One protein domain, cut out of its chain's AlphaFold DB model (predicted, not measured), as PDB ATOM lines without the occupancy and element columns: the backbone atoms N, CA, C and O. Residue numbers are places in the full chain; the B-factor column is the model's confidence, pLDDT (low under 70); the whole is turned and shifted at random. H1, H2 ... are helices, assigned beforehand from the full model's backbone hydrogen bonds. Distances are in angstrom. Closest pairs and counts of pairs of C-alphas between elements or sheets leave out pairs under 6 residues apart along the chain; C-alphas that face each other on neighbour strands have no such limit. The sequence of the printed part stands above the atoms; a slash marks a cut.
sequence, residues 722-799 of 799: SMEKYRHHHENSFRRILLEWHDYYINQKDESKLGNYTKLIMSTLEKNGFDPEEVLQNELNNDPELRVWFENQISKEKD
ATOM      1  N   SER A 722     224.022 191.329 145.660       87.44
ATOM      2  CA  SER A 722     225.203 191.377 144.786       87.44
ATOM      3  C   SER A 722     224.851 191.014 143.341       87.44
ATOM      4  O   SER A 722     223.924 190.240 143.098       87.44
ATOM      5  N   MET A 723     225.617 191.551 142.390       83.62
ATOM      6  CA  MET A 723     225.433 191.309 140.954       83.62
ATOM      7  C   MET A 723     225.390 189.813 140.603       83.62
ATOM      8  O   MET A 723     224.426 189.328 140.015       83.62
ATOM      9  N   GLU A 724     226.387 189.058 141.069       83.19
ATOM     10  CA  GLU A 724     226.495 187.608 140.868       83.19
ATOM     11  C   GLU A 724     225.253 186.849 141.373       83.19
ATOM     12  O   GLU A 724     224.719 185.975 140.687       83.19
ATOM     13  N   LYS A 725     224.743 187.215 142.559       83.94
ATOM     14  CA  LYS A 725     223.535 186.605 143.132       83.94
ATOM     15  C   LYS A 725     222.293 186.959 142.327       83.94
ATOM     16  O   LYS A 725     221.469 186.082 142.084       83.94
ATOM     17  N   TYR A 726     222.170 188.213 141.891       85.06
ATOM     18  CA  TYR A 726     221.057 188.646 141.049       85.06
ATOM     19  C   TYR A 726     221.009 187.859 139.742       85.06
ATOM     20  O   TYR A 726     219.954 187.334 139.389       85.06
ATOM     21  N   ARG A 727     222.158 187.677 139.085       83.75
ATOM     22  CA  ARG A 727     222.275 186.873 137.865       83.75
ATOM     23  C   ARG A 727     221.865 185.418 138.087       83.75
ATOM     24  O   ARG A 727     221.099 184.875 137.302       83.75
ATOM     25  N   HIS A 728     222.346 184.793 139.161       82.06
ATOM     26  CA  HIS A 728     222.063 183.383 139.432       82.06
ATOM     27  C   HIS A 728     220.604 183.138 139.868       82.06
ATOM     28  O   HIS A 728     220.023 182.111 139.520       82.06
ATOM     29  N   HIS A 729     220.006 184.030 140.662       81.69
ATOM     30  CA  HIS A 729     218.642 183.844 141.180       81.69
ATOM     31  C   HIS A 729     217.555 184.362 140.228       81.69
ATOM     32  O   HIS A 729     216.448 183.830 140.231       81.69
ATOM     33  N   HIS A 730     217.864 185.358 139.395       86.50
ATOM     34  CA  HIS A 730     216.899 186.031 138.518       86.50
ATOM     35  C   HIS A 730     217.398 186.096 137.070       86.50
ATOM     36  O   HIS A 730     217.305 187.136 136.414       86.50
ATOM     37  N   GLU A 731     217.934 184.985 136.562       86.69
ATOM     38  CA  GLU A 731     218.632 184.925 135.273       86.69
ATOM     39  C   GLU A 731     217.797 185.467 134.101       86.69
ATOM     40  O   GLU A 731     218.307 186.241 133.293       86.69
ATOM     41  N   ASN A 732     216.504 185.135 134.013       87.38
ATOM     42  CA  ASN A 732     215.659 185.647 132.927       87.38
ATOM     43  C   ASN A 732     215.397 187.153 133.066       87.38
ATOM     44  O   ASN A 732     215.307 187.854 132.060       87.38
ATOM     45  N   SER A 733     215.298 187.659 134.300       86.12
ATOM     46  CA  SER A 733     215.157 189.101 134.541       86.12
ATOM     47  C   SER A 733     216.430 189.837 134.133       86.12
ATOM     48  O   SER A 733     216.366 190.851 133.443       86.12
ATOM     49  N   PHE A 734     217.595 189.277 134.475       87.38
ATOM     50  CA  PHE A 734     218.893 189.822 134.090       87.38
ATOM     51  C   PHE A 734     219.090 189.848 132.568       87.38
ATOM     52  O   PHE A 734     219.483 190.863 132.002       87.38
ATOM     53  N   ARG A 735     218.724 188.760 131.887       89.12
ATOM     54  CA  ARG A 735     218.707 188.658 130.420       89.12
ATOM     55  C   ARG A 735     217.825 189.722 129.763       89.12
ATOM     56  O   ARG A 735     218.230 190.314 128.769       89.12
ATOM     57  N   ARG A 736     216.645 189.999 130.327       86.94
ATOM     58  CA  ARG A 736     215.767 191.083 129.862       86.94
ATOM     59  C   ARG A 736     216.402 192.460 130.064       86.94
ATOM     60  O   ARG A 736     216.340 193.273 129.154       86.94
ATOM     61  N   ILE A 737     217.042 192.698 131.209       86.62
ATOM     62  CA  ILE A 737     217.757 193.955 131.484       86.62
ATOM     63  C   ILE A 737     218.874 194.185 130.460       86.62
ATOM     64  O   ILE A 737     219.021 195.304 129.989       86.62
ATOM     65  N   LEU A 738     219.621 193.144 130.075       86.50
ATOM     66  CA  LEU A 738     220.654 193.249 129.038       86.50
ATOM     67  C   LEU A 738     220.076 193.641 127.672       86.50
ATOM     68  O   LEU A 738     220.659 194.474 126.985       86.50
ATOM     69  N   LEU A 739     218.932 193.068 127.285       85.38
ATOM     70  CA  LEU A 739     218.249 193.428 126.037       85.38
ATOM     71  C   LEU A 739     217.724 194.868 126.079       85.38
ATOM     72  O   LEU A 739     217.975 195.633 125.155       85.38
ATOM     73  N   GLU A 740     217.067 195.266 127.171       84.88
ATOM     74  CA  GLU A 740     216.581 196.639 127.360       84.88
ATOM     75  C   GLU A 740     217.729 197.664 127.396       84.88
ATOM     76  O   GLU A 740     217.603 198.757 126.846       84.88
ATOM     77  N   TRP A 741     218.864 197.301 128.001       83.94
ATOM     78  CA  TRP A 741     220.084 198.107 128.009       83.94
ATOM     79  C   TRP A 741     220.665 198.283 126.599       83.94
ATOM     80  O   TRP A 741     220.949 199.415 126.204       83.94
ATOM     81  N   HIS A 742     220.787 197.197 125.825       81.81
ATOM     82  CA  HIS A 742     221.246 197.243 124.432       81.81
ATOM     83  C   HIS A 742     220.366 198.167 123.586       81.81
ATOM     84  O   HIS A 742     220.850 199.025 122.850       81.81
ATOM     85  N   ASP A 743     219.055 198.021 123.744       78.94
ATOM     86  CA  ASP A 743     218.054 198.817 123.052       78.94
ATOM     87  C   ASP A 743     218.140 200.318 123.361       78.94
ATOM     88  O   ASP A 743     217.901 201.156 122.490       78.94
ATOM     89  N   TYR A 744     218.486 200.667 124.596       77.19
ATOM     90  CA  TYR A 744     218.619 202.053 125.027       77.19
ATOM     91  C   TYR A 744     219.941 202.687 124.569       77.19
ATOM     92  O   TYR A 744     219.919 203.734 123.925       77.19
ATOM     93  N   TYR A 745     221.082 202.046 124.843       71.75
ATOM     94  CA  TYR A 745     222.403 202.616 124.542       71.75
ATOM     95  C   TYR A 745     222.796 202.502 123.065       71.75
ATOM     96  O   TYR A 745     223.366 203.440 122.513       71.75
ATOM     97  N   ILE A 746     222.497 201.374 122.411       69.50
ATOM     98  CA  ILE A 746     222.962 201.095 121.042       69.50
ATOM     99  C   ILE A 746     221.894 201.456 120.003       69.50
ATOM    100  O   ILE A 746     222.225 202.064 118.985       69.50
ATOM    101  N   ASN A 747     220.615 201.163 120.266       64.69
ATOM    102  CA  ASN A 747     219.518 201.486 119.338       64.69
ATOM    103  C   ASN A 747     218.891 202.881 119.572       64.69
ATOM    104  O   ASN A 747     217.921 203.222 118.894       64.69
ATOM    105  N   GLN A 748     219.419 203.680 120.513       67.44
ATOM    106  CA  GLN A 748     218.933 205.026 120.879       67.44
ATOM    107  C   GLN A 748     217.409 205.098 121.120       67.44
ATOM    108  O   GLN A 748     216.754 206.091 120.792       67.44
ATOM    109  N   LYS A 749     216.802 204.034 121.668       64.88
ATOM    110  CA  LYS A 749     215.375 204.058 122.027       64.88
ATOM    111  C   LYS A 749     215.145 205.004 123.214       64.88
ATOM    112  O   LYS A 749     215.949 205.074 124.132       64.88
ATOM    113  N   ASP A 750     214.007 205.699 123.198       69.31
ATOM    114  CA  ASP A 750     213.578 206.633 124.251       69.31
ATOM    115  C   ASP A 750     213.580 205.980 125.651       69.31
ATOM    116  O   ASP A 750     213.020 204.894 125.840       69.31
ATOM    117  N   GLU A 751     214.157 206.675 126.640       69.81
ATOM    118  CA  GLU A 751     214.201 206.291 128.059       69.81
ATOM    119  C   GLU A 751     212.804 205.947 128.600       69.81
ATOM    120  O   GLU A 751     212.646 205.101 129.484       69.81
ATOM    121  N   SER A 752     211.743 206.546 128.049       66.25
ATOM    122  CA  SER A 752     210.354 206.245 128.413       66.25
ATOM    123  C   SER A 752     209.969 204.766 128.226       66.25
ATOM    124  O   SER A 752     209.109 204.277 128.963       66.25
ATOM    125  N   LYS A 753     210.645 204.038 127.323       70.25
ATOM    126  CA  LYS A 753     210.378 202.626 126.995       70.25
ATOM    127  C   LYS A 753     211.117 201.614 127.873       70.25
ATOM    128  O   LYS A 753     210.757 200.439 127.843       70.25
ATOM    129  N   LEU A 754     212.107 202.045 128.658       75.19
ATOM    130  CA  LEU A 754     212.807 201.174 129.605       75.19
ATOM    131  C   LEU A 754     211.866 200.707 130.725       75.19
ATOM    132  O   LEU A 754     211.111 201.506 131.296       75.19
ATOM    133  N   GLY A 755     211.952 199.428 131.098       79.06
ATOM    134  CA  GLY A 755     211.231 198.894 132.247       79.06
ATOM    135  C   GLY A 755     211.662 199.579 133.549       79.06
ATOM    136  O   GLY A 755     212.820 199.973 133.719       79.06
ATOM    137  N   ASN A 756     210.752 199.705 134.523       81.62
ATOM    138  CA  ASN A 756     211.071 200.399 135.780       81.62
ATOM    139  C   ASN A 756     212.180 199.695 136.587       81.62
ATOM    140  O   ASN A 756     212.885 200.351 137.353       81.62
ATOM    141  N   TYR A 757     212.354 198.378 136.419       79.88
ATOM    142  CA  TYR A 757     213.466 197.624 137.014       79.88
ATOM    143  C   TYR A 757     214.818 198.034 136.423       79.88
ATOM    144  O   TYR A 757     215.754 198.301 137.175       79.88
ATOM    145  N   THR A 758     214.900 198.148 135.098       83.06
ATOM    146  CA  THR A 758     216.103 198.576 134.378       83.06
ATOM    147  C   THR A 758     216.479 200.006 134.761       83.06
ATOM    148  O   THR A 758     217.611 200.245 135.178       83.06
ATOM    149  N   LYS A 759     215.502 200.926 134.795       83.81
ATOM    150  CA  LYS A 759     215.701 202.308 135.284       83.81
ATOM    151  C   LYS A 759     216.233 202.360 136.714       83.81
ATOM    152  O   LYS A 759     217.142 203.130 137.025       83.81
ATOM    153  N   LEU A 760     215.676 201.541 137.608       84.38
ATOM    154  CA  LEU A 760     216.102 201.491 139.006       84.38
ATOM    155  C   LEU A 760     217.542 200.976 139.142       84.38
ATOM    156  O   LEU A 760     218.305 201.507 139.948       84.38
ATOM    157  N   ILE A 761     217.910 199.955 138.368       85.25
ATOM    158  CA  ILE A 761     219.260 199.384 138.364       85.25
ATOM    159  C   ILE A 761     220.271 200.391 137.817       85.25
ATOM    160  O   ILE A 761     221.241 200.685 138.512       85.25
ATOM    161  N   MET A 762     220.011 200.966 136.641       84.19
ATOM    162  CA  MET A 762     220.898 201.943 136.000       84.19
ATOM    163  C   MET A 762     221.121 203.168 136.891       84.19
ATOM    164  O   MET A 762     222.254 203.443 137.277       84.19
ATOM    165  N   SER A 763     220.041 203.804 137.360       84.00
ATOM    166  CA  SER A 763     220.139 204.963 138.265       84.00
ATOM    167  C   SER A 763     220.846 204.647 139.588       84.00
ATOM    168  O   SER A 763     221.461 205.521 140.201       84.00
ATOM    169  N   THR A 764     220.779 203.399 140.065       84.06
ATOM    170  CA  THR A 764     221.479 202.991 141.289       84.06
ATOM    171  C   THR A 764     222.963 202.742 141.052       84.06
ATOM    172  O   THR A 764     223.758 203.052 141.941       84.06
ATOM    173  N   LEU A 765     223.348 202.205 139.893       85.12
ATOM    174  CA  LEU A 765     224.751 202.058 139.502       85.12
ATOM    175  C   LEU A 765     225.414 203.433 139.369       85.12
ATOM    176  O   LEU A 765     226.400 203.688 140.062       85.12
ATOM    177  N   GLU A 766     224.779 204.351 138.636       84.06
ATOM    178  CA  GLU A 766     225.242 205.735 138.465       84.06
ATOM    179  C   GLU A 766     225.389 206.453 139.811       84.06
ATOM    180  O   GLU A 766     226.428 207.036 140.121       84.06
ATOM    181  N   LYS A 767     224.376 206.347 140.682       83.38
ATOM    182  CA  LYS A 767     224.406 206.955 142.019       83.38
ATOM    183  C   LYS A 767     225.516 206.404 142.917       83.38
ATOM    184  O   LYS A 767     225.948 207.094 143.841       83.38
ATOM    185  N   ASN A 768     225.947 205.167 142.689       82.25
ATOM    186  CA  ASN A 768     227.048 204.548 143.422       82.25
ATOM    187  C   ASN A 768     228.412 204.774 142.740       82.25
ATOM    188  O   ASN A 768     229.403 204.224 143.218       82.25
ATOM    189  N   GLY A 769     228.474 205.588 141.678       82.12
ATOM    190  CA  GLY A 769     229.707 205.945 140.976       82.12
ATOM    191  C   GLY A 769     230.208 204.888 139.989       82.12
ATOM    192  O   GLY A 769     231.387 204.911 139.654       82.12
ATOM    193  N   PHE A 770     229.349 203.961 139.558       85.44
ATOM    194  CA  PHE A 770     229.671 202.966 138.531       85.44
ATOM    195  C   PHE A 770     229.044 203.358 137.195       85.44
ATOM    196  O   PHE A 770     227.893 203.794 137.173       85.44
ATOM    197  N   ASP A 771     229.771 203.146 136.099       84.62
ATOM    198  CA  ASP A 771     229.223 203.250 134.747       84.62
ATOM    199  C   ASP A 771     228.385 201.992 134.426       84.62
ATOM    200  O   ASP A 771     228.934 200.882 134.416       84.62
ATOM    201  N   PRO A 772     227.059 202.114 134.202       83.56
ATOM    202  CA  PRO A 772     226.209 200.973 133.871       83.56
ATOM    203  C   PRO A 772     226.671 200.192 132.635       83.56
ATOM    204  O   PRO A 772     226.518 198.970 132.613       83.56
ATOM    205  N   GLU A 773     227.234 200.870 131.630       83.31
ATOM    206  CA  GLU A 773     227.714 200.241 130.395       83.31
ATOM    207  C   GLU A 773     228.929 199.353 130.671       83.31
ATOM    208  O   GLU A 773     228.914 198.167 130.335       83.31
ATOM    209  N   GLU A 774     229.939 199.883 131.365       84.88
ATOM    210  CA  GLU A 774     231.135 199.123 131.735       84.88
ATOM    211  C   GLU A 774     230.772 197.881 132.563       84.88
ATOM    212  O   GLU A 774     231.270 196.782 132.307       84.88
ATOM    213  N   VAL A 775     229.852 198.026 133.523       85.44
ATOM    214  CA  VAL A 775     229.423 196.924 134.394       85.44
ATOM    215  C   VAL A 775     228.722 195.818 133.601       85.44
ATOM    216  O   VAL A 775     229.066 194.645 133.758       85.44
ATOM    217  N   LEU A 776     227.748 196.159 132.752       85.44
ATOM    218  CA  LEU A 776     226.986 195.165 131.987       85.44
ATOM    219  C   LEU A 776     227.834 194.510 130.891       85.44
ATOM    220  O   LEU A 776     227.749 193.295 130.693       85.44
ATOM    221  N   GLN A 777     228.709 195.277 130.236       84.25
ATOM    222  CA  GLN A 777     229.632 194.752 129.233       84.25
ATOM    223  C   GLN A 777     230.666 193.804 129.855       84.25
ATOM    224  O   GLN A 777     230.985 192.761 129.278       84.25
ATOM    225  N   ASN A 778     231.168 194.121 131.051       85.94
ATOM    226  CA  ASN A 778     232.084 193.245 131.775       85.94
ATOM    227  C   ASN A 778     231.410 191.911 132.149       85.94
ATOM    228  O   ASN A 778     232.017 190.853 132.006       85.94
ATOM    229  N   GLU A 779     230.135 191.923 132.542       86.38
ATOM    230  CA  GLU A 779     229.382 190.686 132.800       86.38
ATOM    231  C   GLU A 779     229.217 189.811 131.548       86.38
ATOM    232  O   GLU A 779     229.390 188.596 131.636       86.38
ATOM    233  N   LEU A 780     228.955 190.408 130.379       85.00
ATOM    234  CA  LEU A 780     228.925 189.678 129.104       85.00
ATOM    235  C   LEU A 780     230.293 189.076 128.757       85.00
ATOM    236  O   LEU A 780     230.372 187.949 128.276       85.00
ATOM    237  N   ASN A 781     231.387 189.791 129.020       84.62
ATOM    238  CA  ASN A 781     232.735 189.280 128.763       84.62
ATOM    239  C   ASN A 781     233.124 188.126 129.701       84.62
ATOM    240  O   ASN A 781     233.870 187.236 129.294       84.62
ATOM    241  N   ASN A 782     232.604 188.126 130.930       84.44
ATOM    242  CA  ASN A 782     232.922 187.125 131.947       84.44
ATOM    243  C   ASN A 782     232.081 185.838 131.840       84.44
ATOM    244  O   ASN A 782     232.425 184.846 132.485       84.44
ATOM    245  N   ASP A 783     231.007 185.820 131.041       84.44
ATOM    246  CA  ASP A 783     230.134 184.653 130.849       84.44
ATOM    247  C   ASP A 783     229.937 184.328 129.350       84.44
ATOM    248  O   ASP A 783     229.070 184.905 128.683       84.44
ATOM    249  N   PRO A 784     230.715 183.372 128.800       84.69
ATOM    250  CA  PRO A 784     230.630 182.994 127.392       84.69
ATOM    251  C   PRO A 784     229.261 182.446 126.965       84.69
ATOM    252  O   PRO A 784     228.848 182.677 125.829       84.69
ATOM    253  N   GLU A 785     228.539 181.732 127.838       84.62
ATOM    254  CA  GLU A 785     227.213 181.191 127.497       84.62
ATOM    255  C   GLU A 785     226.187 182.323 127.395       84.62
ATOM    256  O   GLU A 785     225.375 182.362 126.462       84.62
ATOM    257  N   LEU A 786     226.245 183.271 128.333       85.50
ATOM    258  CA  LEU A 786     225.392 184.451 128.324       85.50
ATOM    259  C   LEU A 786     225.673 185.338 127.108       85.50
ATOM    260  O   LEU A 786     224.724 185.788 126.463       85.50
ATOM    261  N   ARG A 787     226.948 185.534 126.758       86.81
ATOM    262  CA  ARG A 787     227.359 186.295 125.574       86.81
ATOM    263  C   ARG A 787     226.840 185.679 124.282       86.81
ATOM    264  O   ARG A 787     226.201 186.376 123.501       86.81
ATOM    265  N   VAL A 788     227.039 184.373 124.089       88.19
ATOM    266  CA  VAL A 788     226.530 183.656 122.907       88.19
ATOM    267  C   VAL A 788     225.005 183.737 122.839       88.19
ATOM    268  O   VAL A 788     224.437 183.904 121.761       88.19
ATOM    269  N   TRP A 789     224.306 183.634 123.973       89.94
ATOM    270  CA  TRP A 789     222.856 183.824 123.996       89.94
ATOM    271  C   TRP A 789     222.451 185.250 123.593       89.94
ATOM    272  O   TRP A 789     221.535 185.400 122.786       89.94
ATOM    273  N   PHE A 790     223.123 186.268 124.132       87.88
ATOM    274  CA  PHE A 790     222.828 187.682 123.898       87.88
ATOM    275  C   PHE A 790     223.071 188.083 122.437       87.88
ATOM    276  O   PHE A 790     222.175 188.635 121.799       87.88
ATOM    277  N   GLU A 791     224.218 187.698 121.868       86.44
ATOM    278  CA  GLU A 791     224.545 187.914 120.451       86.44
ATOM    279  C   GLU A 791     223.507 187.248 119.526       86.44
ATOM    280  O   GLU A 791     223.073 187.857 118.548       86.44
ATOM    281  N   ASN A 792     223.026 186.046 119.877       87.94
ATOM    282  CA  ASN A 792     221.966 185.344 119.141       87.94
ATOM    283  C   ASN A 792     220.571 185.980 119.267       87.94
ATOM    284  O   ASN A 792     219.703 185.690 118.444       87.94
ATOM    285  N   GLN A 793     220.288 186.746 120.325       86.31
ATOM    286  CA  GLN A 793     219.017 187.475 120.431       86.31
ATOM    287  C   GLN A 793     219.058 188.756 119.602       86.31
ATOM    288  O   GLN A 793     218.126 189.012 118.850       86.31
ATOM    289  N   ILE A 794     220.159 189.505 119.679       84.38
ATOM    290  CA  ILE A 794     220.325 190.750 118.923       84.38
ATOM    291  C   ILE A 794     220.388 190.479 117.414       84.38
ATOM    292  O   ILE A 794     219.881 191.273 116.626       84.38
ATOM    293  N   SER A 795     220.980 189.359 116.983       77.00
ATOM    294  CA  SER A 795     220.985 188.986 115.563       77.00
ATOM    295  C   SER A 795     219.586 188.673 115.029       77.00
ATOM    296  O   SER A 795     219.275 189.056 113.910       77.00
ATOM    297  N   LYS A 796     218.716 188.062 115.845       71.88
ATOM    298  CA  LYS A 796     217.316 187.768 115.493       71.88
ATOM    299  C   LYS A 796     216.404 188.991 115.427       71.88
ATOM    300  O   LYS A 796     215.312 188.868 114.897       71.88
ATOM    301  N   GLU A 797     216.803 190.123 116.003       59.25
ATOM    302  CA  GLU A 797     216.075 191.395 115.873       59.25
ATOM    303  C   GLU A 797     216.522 192.210 114.647       59.25
ATOM    304  O   GLU A 797     215.869 193.194 114.301       59.25
ATOM    305  N   LYS A 798     217.640 191.826 114.007       55.66
ATOM    306  CA  LYS A 798     218.153 192.457 112.780       55.66
ATOM    307  C   LYS A 798     217.617 191.823 111.489       55.66
ATOM    308  O   LYS A 798     217.707 192.481 110.453       55.66
ATOM    309  N   ASP A 799     217.084 190.605 111.574       43.22
ATOM    310  CA  ASP A 799     216.344 189.891 110.519       43.22
ATOM    311  C   ASP A 799     214.830 190.061 110.724       43.22
ATOM    312  O   ASP A 799     214.104 190.191 109.709       43.22
TER     313      ASP A 799
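What this domain is: This is residues 722 to 799 of the 799 residues of an uncharacterized protein of hydrothermal vent metagenome (UniProt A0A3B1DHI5). The longest helix, H2, lies in the middle; H3, H4 and H5 wrap round it corner to corner, with H1 by its first residues. The 78 printed residues hold five named helices, H1 to H5, and no named strand: all helix. It is compact, radius of gyration of the C-alphas 12.3 A, spanning 36 by 28 by 20 A.

How they stand to each other: Start at H2, residues 731 to 745: residues 737 to 741 touch residues 757 to 758 of H3, residues 756 to 767, closest C-alphas Ile 737 and Thr 758, 5.7 A. H2 touches H5, residues 784 to 796, at a steep tilt of 53 degrees, closest C-alphas Leu 739 and Phe 790, 7.7 A. H4, residues 772 to 782, only just touches H3 and H5, with 3 pairs of C-alphas within 8 A each, only at the corner; closest are Met 762 and Pro 772, 5.8 A, and Leu 780 and Arg 787, 5.1 A. H1, residues 723 to 729, is close to H2 but not clearly touching. Every O i to N i+4 pair is within hydrogen-bond range in H1 to H4, and 8 of 9 in H5.

Where its parts are: Find C-alpha 731 at (218.632, 184.925, 135.273); H2 runs 21.0 A to C-alpha 745. H5, 18.5 A, ends at C-alpha 796, (217.316, 187.768, 115.493). H1 measures 10.1 A, H3 16.1 A, H4 15.5 A.

The domain as a whole: The printed part has no cut and no long link; pLDDT is under 70 at residues 746 to 752 and 797 to 799.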